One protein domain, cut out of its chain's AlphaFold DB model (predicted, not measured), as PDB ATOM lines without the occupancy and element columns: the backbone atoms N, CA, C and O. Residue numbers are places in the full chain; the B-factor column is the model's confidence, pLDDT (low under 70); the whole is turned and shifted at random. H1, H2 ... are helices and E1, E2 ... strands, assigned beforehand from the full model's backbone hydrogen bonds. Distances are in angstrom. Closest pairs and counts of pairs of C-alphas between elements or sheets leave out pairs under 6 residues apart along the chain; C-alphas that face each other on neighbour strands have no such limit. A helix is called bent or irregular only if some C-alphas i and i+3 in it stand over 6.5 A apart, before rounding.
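This is residues 41 to 116 and 176 to 181 of the 187 residues of an uncharacterized protein of Desulfocurvibacter africanus subsp. africanus str. Walvis Bay (UniProt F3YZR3). This domain has little regular structure: the small parallel pair E2 and E3 is at one end, H1, H2 and E1 are spread among loops at the other, and residues 111 to 116 make a tail beyond the pair. The printed part has 82 residues, 26 in named elements, in the order H1, H2, E1, E2, E3; the class is mixed. It is only just compact, close to loose, with a radius of gyration of the C-alphas of 14.1 A, spanning 51 by 27 by 18 A.

Find C-alpha 89 at (107.191, 183.655, 97.242), where E2, residues 89 to 92, begins. E3, residues 177 to 180, ends at (113.022, 178.673, 102.798). H1, residues 47 to 56, runs 15.2 A and is only just irregular: C-alphas 52 and 55 are 7.0 A apart. H2 is residues 62 to 66, E1 residues 79 to 81.

E2 and E3 are parallel, at 38 degrees; N 178 and O 89 are within hydrogen-bond range, 2.9 A. E1 pairs with no named strand; residues 41 to 42 pair antiparallel with its residues 79 to 80. The closest C-alphas of H1 and E1, Trp 50 and Phe 80, are 7.3 A apart. H1 and H2 are apart. Every O i to N i+4 pair is within range in H2, 4 of 6 in H1.

Residues 117 to 175 are not printed; C-alphas 116 and 176 are 19.2 A apart. The link H2 to E1 is long. No printed residue is under 70 in pLDDT.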
ATOM      1  N   ALA A  41     128.478 188.029 102.801       85.62
ATOM      2  CA  ALA A  41     128.369 188.646 104.112       85.62
ATOM      3  C   ALA A  41     129.415 188.037 105.053       85.62
ATOM      4  O   ALA A  41     129.725 186.847 104.956       85.62
ATOM      5  N   ALA A  42     129.951 188.833 105.976       88.56
ATOM      6  CA  ALA A  42     130.851 188.328 107.004       88.56
ATOM      7  C   ALA A  42     130.065 187.518 108.048       88.56
ATOM      8  O   ALA A  42     129.022 187.953 108.539       88.56
ATOM      9  N   ARG A  43     130.580 186.346 108.429       91.69
ATOM     10  CA  ARG A  43     129.984 185.497 109.478       91.69
ATOM     11  C   ARG A  43     129.972 186.204 110.833       91.69
ATOM     12  O   ARG A  43     129.032 186.030 111.597       91.69
ATOM     13  N   ALA A  44     130.998 187.013 111.104       90.12
ATOM     14  CA  ALA A  44     131.138 187.775 112.344       90.12
ATOM     15  C   ALA A  44     130.038 188.835 112.530       90.12
ATOM     16  O   ALA A  44     129.639 189.092 113.661       90.12
ATOM     17  N   ASP A  45     129.510 189.394 111.437       84.06
ATOM     18  CA  ASP A  45     128.432 190.392 111.485       84.06
ATOM     19  C   ASP A  45     127.051 189.748 111.704       84.06
ATOM     20  O   ASP A  45     126.120 190.408 112.172       84.06
ATOM     21  N   TYR A  46     126.917 188.456 111.369       83.69
ATOM     22  CA  TYR A  46     125.670 187.687 111.433       83.69
ATOM     23  C   TYR A  46     125.877 186.279 112.027       83.69
ATOM     24  O   TYR A  46     125.539 185.277 111.383       83.69
ATOM     25  N   PRO A  47     126.407 186.166 113.259       86.94
ATOM     26  CA  PRO A  47     126.809 184.882 113.831       86.94
ATOM     27  C   PRO A  47     125.622 183.931 114.022       86.94
ATOM     28  O   PRO A  47     125.736 182.738 113.748       86.94
ATOM     29  N   GLU A  48     124.453 184.452 114.411       85.38
ATOM     30  CA  GLU A  48     123.237 183.648 114.583       85.38
ATOM     31  C   GLU A  48     122.687 183.110 113.255       85.38
ATOM     32  O   GLU A  48     122.218 181.972 113.189       85.38
ATOM     33  N   ILE A  49     122.756 183.911 112.183       86.06
ATOM     34  CA  ILE A  49     122.324 183.481 110.847       86.06
ATOM     35  C   ILE A  49     123.263 182.388 110.350       86.06
ATOM     36  O   ILE A  49     122.797 181.331 109.925       86.06
ATOM     37  N   TRP A  50     124.577 182.617 110.437       89.94
ATOM     38  CA  TRP A  50     125.557 181.636 109.987       89.94
ATOM     39  C   TRP A  50     125.451 180.322 110.766       89.94
ATOM     40  O   TRP A  50     125.405 179.265 110.142       89.94
ATOM     41  N   ALA A  51     125.312 180.370 112.096       92.25
ATOM     42  CA  ALA A  51     125.168 179.170 112.923       92.25
ATOM     43  C   ALA A  51     123.998 178.278 112.475       92.25
ATOM     44  O   ALA A  51     124.105 177.051 112.476       92.25
ATOM     45  N   ARG A  52     122.884 178.882 112.048       90.31
ATOM     46  CA  ARG A  52     121.709 178.149 111.554       90.31
ATOM     47  C   ARG A  52     121.835 177.733 110.083       90.31
ATOM     48  O   ARG A  52     121.284 176.705 109.694       90.31
ATOM     49  N   ALA A  53     122.543 178.515 109.269       91.19
ATOM     50  CA  ALA A  53     122.741 178.266 107.841       91.19
ATOM     51  C   ALA A  53     123.807 177.200 107.545       91.19
ATOM     52  O   ALA A  53     123.649 176.429 106.597       91.19
ATOM     53  N   GLN A  54     124.875 177.149 108.349       93.88
ATOM     54  CA  GLN A  54     126.073 176.340 108.114       93.88
ATOM     55  C   GLN A  54     125.787 174.857 107.815       93.88
ATOM     56  O   GLN A  54     126.361 174.355 106.848       93.88
ATOM     57  N   PRO A  55     124.892 174.149 108.539       93.06
ATOM     58  CA  PRO A  55     124.641 172.727 108.284       93.06
ATOM     59  C   PRO A  55     124.045 172.422 106.902       93.06
ATOM     60  O   PRO A  55     124.108 171.285 106.447       93.06
ATOM     61  N   GLY A  56     123.443 173.418 106.244       91.38
ATOM     62  CA  GLY A  56     122.808 173.281 104.931       91.38
ATOM     63  C   GLY A  56     123.409 174.184 103.855       91.38
ATOM     64  O   GLY A  56     122.783 174.368 102.809       91.38
ATOM     65  N   ALA A  57     124.572 174.790 104.112       94.81
ATOM     66  CA  ALA A  57     125.232 175.671 103.158       94.81
ATOM     67  C   ALA A  57     125.875 174.863 102.018       94.81
ATOM     68  O   ALA A  57     126.532 173.849 102.246       94.81
ATOM     69  N   VAL A  58     125.698 175.323 100.779       96.75
ATOM     70  CA  VAL A  58     126.262 174.683  99.580       96.75
ATOM     71  C   VAL A  58     127.635 175.259  99.225       96.75
ATOM     72  O   VAL A  58     128.020 176.330  99.694       96.75
ATOM     73  N   SER A  59     128.388 174.572  98.365       96.81
ATOM     74  CA  SER A  59     129.649 175.107  97.840       96.81
ATOM     75  C   SER A  59     129.413 176.313  96.921       96.81
ATOM     76  O   SER A  59     128.375 176.410  96.261       96.81
ATOM     77  N   GLU A  60     130.408 177.198  96.800       95.12
ATOM     78  CA  GLU A  60     130.367 178.305  95.826       95.12
ATOM     79  C   GLU A  60     130.280 177.812  94.371       95.12
ATOM     80  O   GLU A  60     129.816 178.548  93.511       95.12
ATOM     81  N   ALA A  61     130.669 176.562  94.088       96.50
ATOM     82  CA  ALA A  61     130.482 175.944  92.774       96.50
ATOM     83  C   ALA A  61     129.027 175.490  92.541       96.50
ATOM     84  O   ALA A  61     128.482 175.666  91.454       96.50
ATOM     85  N   ALA A  62     128.374 174.925  93.562       95.81
ATOM     86  CA  ALA A  62     126.993 174.457  93.458       95.81
ATOM     87  C   ALA A  62     125.978 175.611  93.428       95.81
ATOM     88  O   ALA A  62     124.930 175.493  92.786       95.81
ATOM     89  N   TRP A  63     126.283 176.720  94.113       94.44
ATOM     90  CA  TRP A  63     125.390 177.871  94.250       94.44
ATOM     91  C   TRP A  63     124.912 178.437  92.897       94.44
ATOM     92  O   TRP A  63     123.703 178.411  92.658       94.44
ATOM     93  N   PRO A  64     125.789 178.859  91.962       92.06
ATOM     94  CA  PRO A  64     125.354 179.391  90.671       92.06
ATOM     95  C   PRO A  64     124.826 178.317  89.709       92.06
ATOM     96  O   PRO A  64     124.115 178.659  88.770       92.06
ATOM     97  N   ALA A  65     125.155 177.038  89.926       94.19
ATOM     98  CA  ALA A  65     124.765 175.955  89.025       94.19
ATOM     99  C   ALA A  65     123.266 175.626  89.108       94.19
ATOM    100  O   ALA A  65     122.621 175.443  88.079       94.19
ATOM    101  N   ALA A  66     122.711 175.535  90.322       92.25
ATOM    102  CA  ALA A  66     121.283 175.243  90.529       92.25
ATOM    103  C   ALA A  66     120.782 175.532  91.958       92.25
ATOM    104  O   ALA A  66     119.693 175.091  92.333       92.25
ATOM    105  N   LYS A  67     121.598 176.169  92.807       94.31
ATOM    106  CA  LYS A  67     121.358 176.264  94.256       94.31
ATOM    107  C   LYS A  67     121.370 177.707  94.746       94.31
ATOM    108  O   LYS A  67     121.682 177.944  95.910       94.31
ATOM    109  N   GLN A  68     120.988 178.665  93.895       91.94
ATOM    110  CA  GLN A  68     120.953 180.072  94.295       91.94
ATOM    111  C   GLN A  68     119.981 180.325  95.454       91.94
ATOM    112  O   GLN A  68     120.192 181.234  96.247       91.94
ATOM    113  N   GLY A  69     118.952 179.487  95.596       91.50
ATOM    114  CA  GLY A  69     118.020 179.505  96.722       91.50
ATOM    115  C   GLY A  69     118.581 179.013  98.058       91.50
ATOM    116  O   GLY A  69     117.837 178.992  99.033       91.50
ATOM    117  N   CYS A  70     119.845 178.589  98.112       93.44
ATOM    118  CA  CYS A  70     120.509 178.119  99.326       93.44
ATOM    119  C   CYS A  70     121.505 179.158  99.856       93.44
ATOM    120  O   CYS A  70     121.989 180.018  99.119       93.44
ATOM    121  N   PHE A  71     121.868 179.039 101.138       93.44
ATOM    122  CA  PHE A  71     123.088 179.674 101.637       93.44
ATOM    123  C   PHE A  71     124.296 178.985 101.004       93.44
ATOM    124  O   PHE A  71     124.247 177.775 100.775       93.44
ATOM    125  N   SER A  72     125.387 179.709 100.780       95.06
ATOM    126  CA  SER A  72     126.669 179.096 100.423       95.06
ATOM    127  C   SER A  72     127.770 179.449 101.410       95.06
ATOM    128  O   SER A  72     127.678 180.417 102.169       95.06
ATOM    129  N   VAL A  73     128.806 178.613 101.415       96.50
ATOM    130  CA  VAL A  73     129.912 178.664 102.379       96.50
ATOM    131  C   VAL A  73     130.821 179.887 102.238       96.50
ATOM    132  O   VAL A  73     131.663 180.088 103.111       96.50
ATOM    133  N   GLY A  74     130.676 180.689 101.179       94.44
ATOM    134  CA  GLY A  74     131.556 181.816 100.894       94.44
ATOM    135  C   GLY A  74     132.988 181.362 100.627       94.44
ATOM    136  O   GLY A  74     133.231 180.350  99.978       94.44
ATOM    137  N   ASP A  75     133.943 182.087 101.191       94.62
ATOM    138  CA  ASP A  75     135.368 181.729 101.244       94.62
ATOM    139  C   ASP A  75     135.676 180.477 102.098       94.62
ATOM    140  O   ASP A  75     136.831 180.079 102.218       94.62
ATOM    141  N   GLY A  76     134.669 179.870 102.733       94.56
ATOM    142  CA  GLY A  76     134.823 178.714 103.615       94.56
ATOM    143  C   GLY A  76     135.229 179.069 105.049       94.56
ATOM    144  O   GLY A  76     134.990 178.263 105.952       94.56
ATOM    145  N   VAL A  77     135.718 180.285 105.301       95.25
ATOM    146  CA  VAL A  77     136.322 180.676 106.585       95.25
ATOM    147  C   VAL A  77     135.559 181.823 107.243       95.25
ATOM    148  O   VAL A  77     135.022 181.648 108.340       95.25
ATOM    149  N   THR A  78     135.480 182.982 106.588       95.25
ATOM    150  CA  THR A  78     135.020 184.238 107.205       95.25
ATOM    151  C   THR A  78     133.698 184.755 106.653       95.25
ATOM    152  O   THR A  78     133.061 185.602 107.281       95.25
ATOM    153  N   THR A  79     133.239 184.226 105.520       93.88
ATOM    154  CA  THR A  79     132.068 184.727 104.796       93.88
ATOM    155  C   THR A  79     131.022 183.649 104.535       93.88
ATOM    156  O   THR A  79     131.264 182.454 104.709       93.88
ATOM    157  N   PHE A  80     129.829 184.081 104.144       93.25
ATOM    158  CA  PHE A  80     128.765 183.239 103.609       93.25
ATOM    159  C   PHE A  80     127.924 184.046 102.615       93.25
ATOM    160  O   PHE A  80     127.947 185.278 102.638       93.25
ATOM    161  N   ARG A  81     127.165 183.380 101.744       90.44
ATOM    162  CA  ARG A  81     126.210 184.046 100.839       90.44
ATOM    163  C   ARG A  81     124.785 183.742 101.259       90.44
ATOM    164  O   ARG A  81     124.471 182.597 101.580       90.44
ATOM    165  N   ALA A  82     123.921 184.749 101.212       87.25
ATOM    166  CA  ALA A  82     122.488 184.566 101.400       87.25
ATOM    167  C   ALA A  82     121.822 183.957 100.146       87.25
ATOM    168  O   ALA A  82     122.299 184.192  99.031       87.25
ATOM    169  N   PRO A  83     120.701 183.230 100.304       89.75
ATOM    170  CA  PRO A  83     119.842 182.829  99.200       89.75
ATOM    171  C   PRO A  83     119.408 184.004  98.323       89.75
ATOM    172  O   PRO A  83     119.011 185.056  98.825       89.75
ATOM    173  N   LEU A  84     119.407 183.798  97.009       87.75
ATOM    174  CA  LEU A  84     118.749 184.676  96.051       87.75
ATOM    175  C   LEU A  84     117.285 184.250  95.921       87.75
ATOM    176  O   LEU A  84     116.987 183.205  95.343       87.75
ATOM    177  N   ILE A  85     116.381 185.067  96.457       86.12
ATOM    178  CA  ILE A  85     114.932 184.794  96.481       86.12
ATOM    179  C   ILE A  85     114.112 185.902  95.809       86.12
ATOM    180  O   ILE A  85     112.904 186.006  96.009       86.12
ATOM    181  N   ASN A  86     114.767 186.757  95.021       84.81
ATOM    182  CA  ASN A  86     114.105 187.850  94.320       84.81
ATOM    183  C   ASN A  86     112.992 187.290  93.422       84.81
ATOM    184  O   ASN A  86     113.218 186.344  92.672       84.81
ATOM    185  N   ALA A  87     111.809 187.904  93.491       89.00
ATOM    186  CA  ALA A  87     110.608 187.492  92.758       89.00
ATOM    187  C   ALA A  87     110.082 186.070  93.071       89.00
ATOM    188  O   ALA A  87     109.249 185.555  92.325       89.00
ATOM    189  N   GLU A  88     110.502 185.455  94.181       91.44
ATOM    190  CA  GLU A  88     109.954 184.184  94.662       91.44
ATOM    191  C   GLU A  88     109.069 184.409  95.896       91.44
ATOM    192  O   GLU A  88     109.402 185.190  96.790       91.44
ATOM    193  N   PHE A  89     107.944 183.694  95.989       94.75
ATOM    194  CA  PHE A  89     107.191 183.655  97.242       94.75
ATOM    195  C   PHE A  89     107.907 182.751  98.243       94.75
ATOM    196  O   PHE A  89     108.307 181.632  97.918       94.75
ATOM    197  N   VAL A  90     108.035 183.206  99.486       92.75
ATOM    198  CA  VAL A  90     108.603 182.382 100.552       92.75
ATOM    199  C   VAL A  90     107.560 181.378 101.022       92.75
ATOM    200  O   VAL A  90     106.500 181.751 101.524       92.75
ATOM    201  N   ARG A  91     107.892 180.093 100.904       93.56
ATOM    202  CA  ARG A  91     107.183 179.017 101.587       93.56
ATOM    203  C   ARG A  91     108.099 178.446 102.660       93.56
ATOM    204  O   ARG A  91     109.172 177.925 102.359       93.56
ATOM    205  N   ALA A  92     107.695 178.594 103.917       92.69
ATOM    206  CA  ALA A  92     108.489 178.130 105.044       92.69
ATOM    207  C   ALA A  92     108.666 176.607 104.988       92.69
ATOM    208  O   ALA A  92     107.698 175.884 104.757       92.69
ATOM    209  N   LEU A  93     109.891 176.132 105.218       92.19
ATOM    210  CA  LEU A  93     110.147 174.705 105.393       92.19
ATOM    211  C   LEU A  93     109.325 174.156 106.560       92.19
ATOM    212  O   LEU A  93     109.225 174.787 107.611       92.19
ATOM    213  N   ASP A  94     108.807 172.949 106.368       91.62
ATOM    214  CA  ASP A  94     107.936 172.268 107.320       91.62
ATOM    215  C   ASP A  94     108.586 172.022 108.693       91.62
ATOM    216  O   ASP A  94     107.947 172.185 109.729       91.62
ATOM    217  N   ARG A  95     109.875 171.660 108.696       85.75
ATOM    218  CA  ARG A  95     110.695 171.397 109.895       85.75
ATOM    219  C   ARG A  95     110.042 170.446 110.918       85.75
ATOM    220  O   ARG A  95     110.285 170.595 112.112       85.75
ATOM    221  N   GLY A  96     109.285 169.452 110.445       88.81
ATOM    222  CA  GLY A  96     108.696 168.394 111.274       88.81
ATOM    223  C   GLY A  96     107.262 168.667 111.724       88.81
ATOM    224  O   GLY A  96     106.777 167.995 112.625       88.81
ATOM    225  N   ARG A  97     106.586 169.657 111.127       91.62
ATOM    226  CA  ARG A  97     105.164 169.938 111.370       91.62
ATOM    227  C   ARG A  97     104.234 169.067 110.516       91.62
ATOM    228  O   ARG A  97     103.029 169.084 110.736       91.62
ATOM    229  N   GLU A  98     104.781 168.346 109.543       93.31
ATOM    230  CA  GLU A  98     104.070 167.406 108.671       93.31
ATOM    231  C   GLU A  98     103.008 168.042 107.746       93.31
ATOM    232  O   GLU A  98     102.114 167.370 107.243       93.31
ATOM    233  N   VAL A  99     103.123 169.342 107.463       92.81
ATOM    234  CA  VAL A  99     102.240 170.103 106.562       92.81
ATOM    235  C   VAL A  99     102.782 170.192 105.130       92.81
ATOM    236  O   VAL A  99     102.004 170.127 104.184       92.81
ATOM    237  N   ASP A 100     104.095 170.363 104.944       92.50
ATOM    238  CA  ASP A 100     104.737 170.464 103.612       92.50
ATOM    239  C   ASP A 100     105.985 169.563 103.544       92.50
ATOM    240  O   ASP A 100     107.136 170.011 103.464       92.50
ATOM    241  N   VAL A 101     105.739 168.257 103.683       93.00
ATOM    242  CA  VAL A 101     106.760 167.210 103.848       93.00
ATOM    243  C   VAL A 101     107.632 167.057 102.597       93.00
ATOM    244  O   VAL A 101     107.173 167.164 101.462       93.00
ATOM    245  N   GLY A 102     108.919 166.764 102.802       91.38
ATOM    246  CA  GLY A 102     109.854 166.412 101.724       91.38
ATOM    247  C   GLY A 102     110.451 167.602 100.967       91.38
ATOM    248  O   GLY A 102     111.226 167.415 100.028       91.38
ATOM    249  N   ARG A 103     110.139 168.838 101.368       93.12
ATOM    250  CA  ARG A 103     110.745 170.043 100.789       93.12
ATOM    251  C   ARG A 103     112.163 170.241 101.320       93.12
ATOM    252  O   ARG A 103     112.433 170.083 102.508       93.12
ATOM    253  N   ILE A 104     113.066 170.642 100.430       91.62
ATOM    254  CA  ILE A 104     114.479 170.897 100.736       91.62
ATOM    255  C   ILE A 104     114.761 172.382 100.519       91.62
ATOM    256  O   ILE A 104     114.206 172.985  99.603       91.62
ATOM    257  N   HIS A 105     115.627 172.970 101.345       92.00
ATOM    258  CA  HIS A 105     116.030 174.370 101.224       92.00
ATOM    259  C   HIS A 105     116.438 174.735  99.784       92.00
ATOM    260  O   HIS A 105     117.187 174.007  99.134       92.00
ATOM    261  N   GLY A 106     115.906 175.855  99.292       92.38
ATOM    262  CA  GLY A 106     116.198 176.405  97.972       92.38
ATOM    263  C   GLY A 106     115.421 175.739  96.838       92.38
ATOM    264  O   GLY A 106     115.568 176.137  95.684       92.38
ATOM    265  N   LEU A 107     114.580 174.740  97.136       93.38
ATOM    266  CA  LEU A 107     113.770 174.071  96.127       93.38
ATOM    267  C   LEU A 107     112.627 174.978  95.666       93.38
ATOM    268  O   LEU A 107     111.672 175.246  96.405       93.38
ATOM    269  N   VAL A 108     112.703 175.399  94.410       94.31
ATOM    270  CA  VAL A 108     111.632 176.147  93.762       94.31
ATOM    271  C   VAL A 108     110.491 175.213  93.374       94.31
ATOM    272  O   VAL A 108     110.690 174.056  93.006       94.31
ATOM    273  N   GLN A 109     109.276 175.724  93.476       95.00
ATOM    274  CA  GLN A 109     108.044 175.048  93.133       95.00
ATOM    275  C   GLN A 109     107.226 175.929  92.198       95.00
ATOM    276  O   GLN A 109     107.058 177.129  92.429       95.00
ATOM    277  N   GLY A 110     106.724 175.324  91.121       95.69
ATOM    278  CA  GLY A 110     105.872 176.004  90.155       95.69
ATOM    279  C   GLY A 110     104.560 176.496  90.771       95.69
ATOM    280  O   GLY A 110     104.077 175.975  91.779       95.69
ATOM    281  N   ARG A 111     103.970 177.500  90.118       95.81
ATOM    282  CA  ARG A 111     102.618 177.976  90.427       95.81
ATOM    283  C   ARG A 111     101.579 176.888  90.155       95.81
ATOM    284  O   ARG A 111     101.771 176.068  89.259       95.81
ATOM    285  N   GLN A 112     100.475 176.922  90.888       96.81
ATOM    286  CA  GLN A 112      99.352 176.009  90.705       96.81
ATOM    287  C   GLN A 112      98.049 176.716  91.074       96.81
ATOM    288  O   GLN A 112      98.025 177.505  92.015       96.81
ATOM    289  N   ASN A 113      96.979 176.431  90.339       95.50
ATOM    290  CA  ASN A 113      95.631 176.872  90.688       95.50
ATOM    291  C   ASN A 113      94.871 175.691  91.288       95.50
ATOM    292  O   ASN A 113      95.028 174.568  90.802       95.50
ATOM    293  N   LEU A 114      94.038 175.939  92.301       96.38
ATOM    294  CA  LEU A 114      93.156 174.904  92.836       96.38
ATOM    295  C   LEU A 114      92.064 174.593  91.807       96.38
ATOM    296  O   LEU A 114      91.471 175.510  91.227       96.38
ATOM    297  N   ALA A 115      91.839 173.302  91.576       95.44
ATOM    298  CA  ALA A 115      90.845 172.811  90.642       95.44
ATOM    299  C   ALA A 115      89.461 173.348  91.015       95.44
ATOM    300  O   ALA A 115      89.013 173.196  92.151       95.44
ATOM    301  N   HIS A 116      88.798 173.983  90.055       93.19
ATOM    302  CA  HIS A 116      87.419 174.428  90.196       93.19
ATOM    303  C   HIS A 116      86.697 174.382  88.850       93.19
ATOM    304  O   HIS A 116      87.315 174.324  87.783       93.19
ATOM    305  N   ARG A 176     104.242 180.683  92.454       96.12
ATOM    306  CA  ARG A 176     105.601 180.144  92.362       96.12
ATOM    307  C   ARG A 176     106.347 180.515  93.645       96.12
ATOM    308  O   ARG A 176     106.310 181.674  94.054       96.12
ATOM    309  N   ASN A 177     106.940 179.527  94.300       96.12
ATOM    310  CA  ASN A 177     107.519 179.705  95.623       96.12
ATOM    311  C   ASN A 177     108.826 178.936  95.793       96.12
ATOM    312  O   ASN A 177     109.097 177.977  95.069       96.12
ATOM    313  N   ILE A 178     109.594 179.330  96.799       95.19
ATOM    314  CA  ILE A 178     110.832 178.676  97.197       95.19
ATOM    315  C   ILE A 178     110.738 178.181  98.636       95.19
ATOM    316  O   ILE A 178     110.216 178.871  99.513       95.19
ATOM    317  N   ALA A 179     111.242 176.971  98.875       94.81
ATOM    318  CA  ALA A 179     111.302 176.410 100.215       94.81
ATOM    319  C   ALA A 179     112.433 177.078 101.012       94.81
ATOM    320  O   ALA A 179     113.612 176.904 100.686       94.81
ATOM    321  N   TYR A 180     112.081 177.839 102.048       91.44
ATOM    322  CA  TYR A 180     113.022 178.673 102.798       91.44
ATOM    323  C   TYR A 180     112.992 178.352 104.303       91.44
ATOM    324  O   TYR A 180     111.909 178.206 104.878       91.44
ATOM    325  N   PRO A 181     114.149 178.236 104.977       88.75
ATOM    326  CA  PRO A 181     114.201 178.029 106.415       88.75
ATOM    327  C   PRO A 181     113.753 179.298 107.141       88.75
ATOM    328  O   PRO A 181     114.407 180.335 107.077       88.75
TER     329      PRO A 181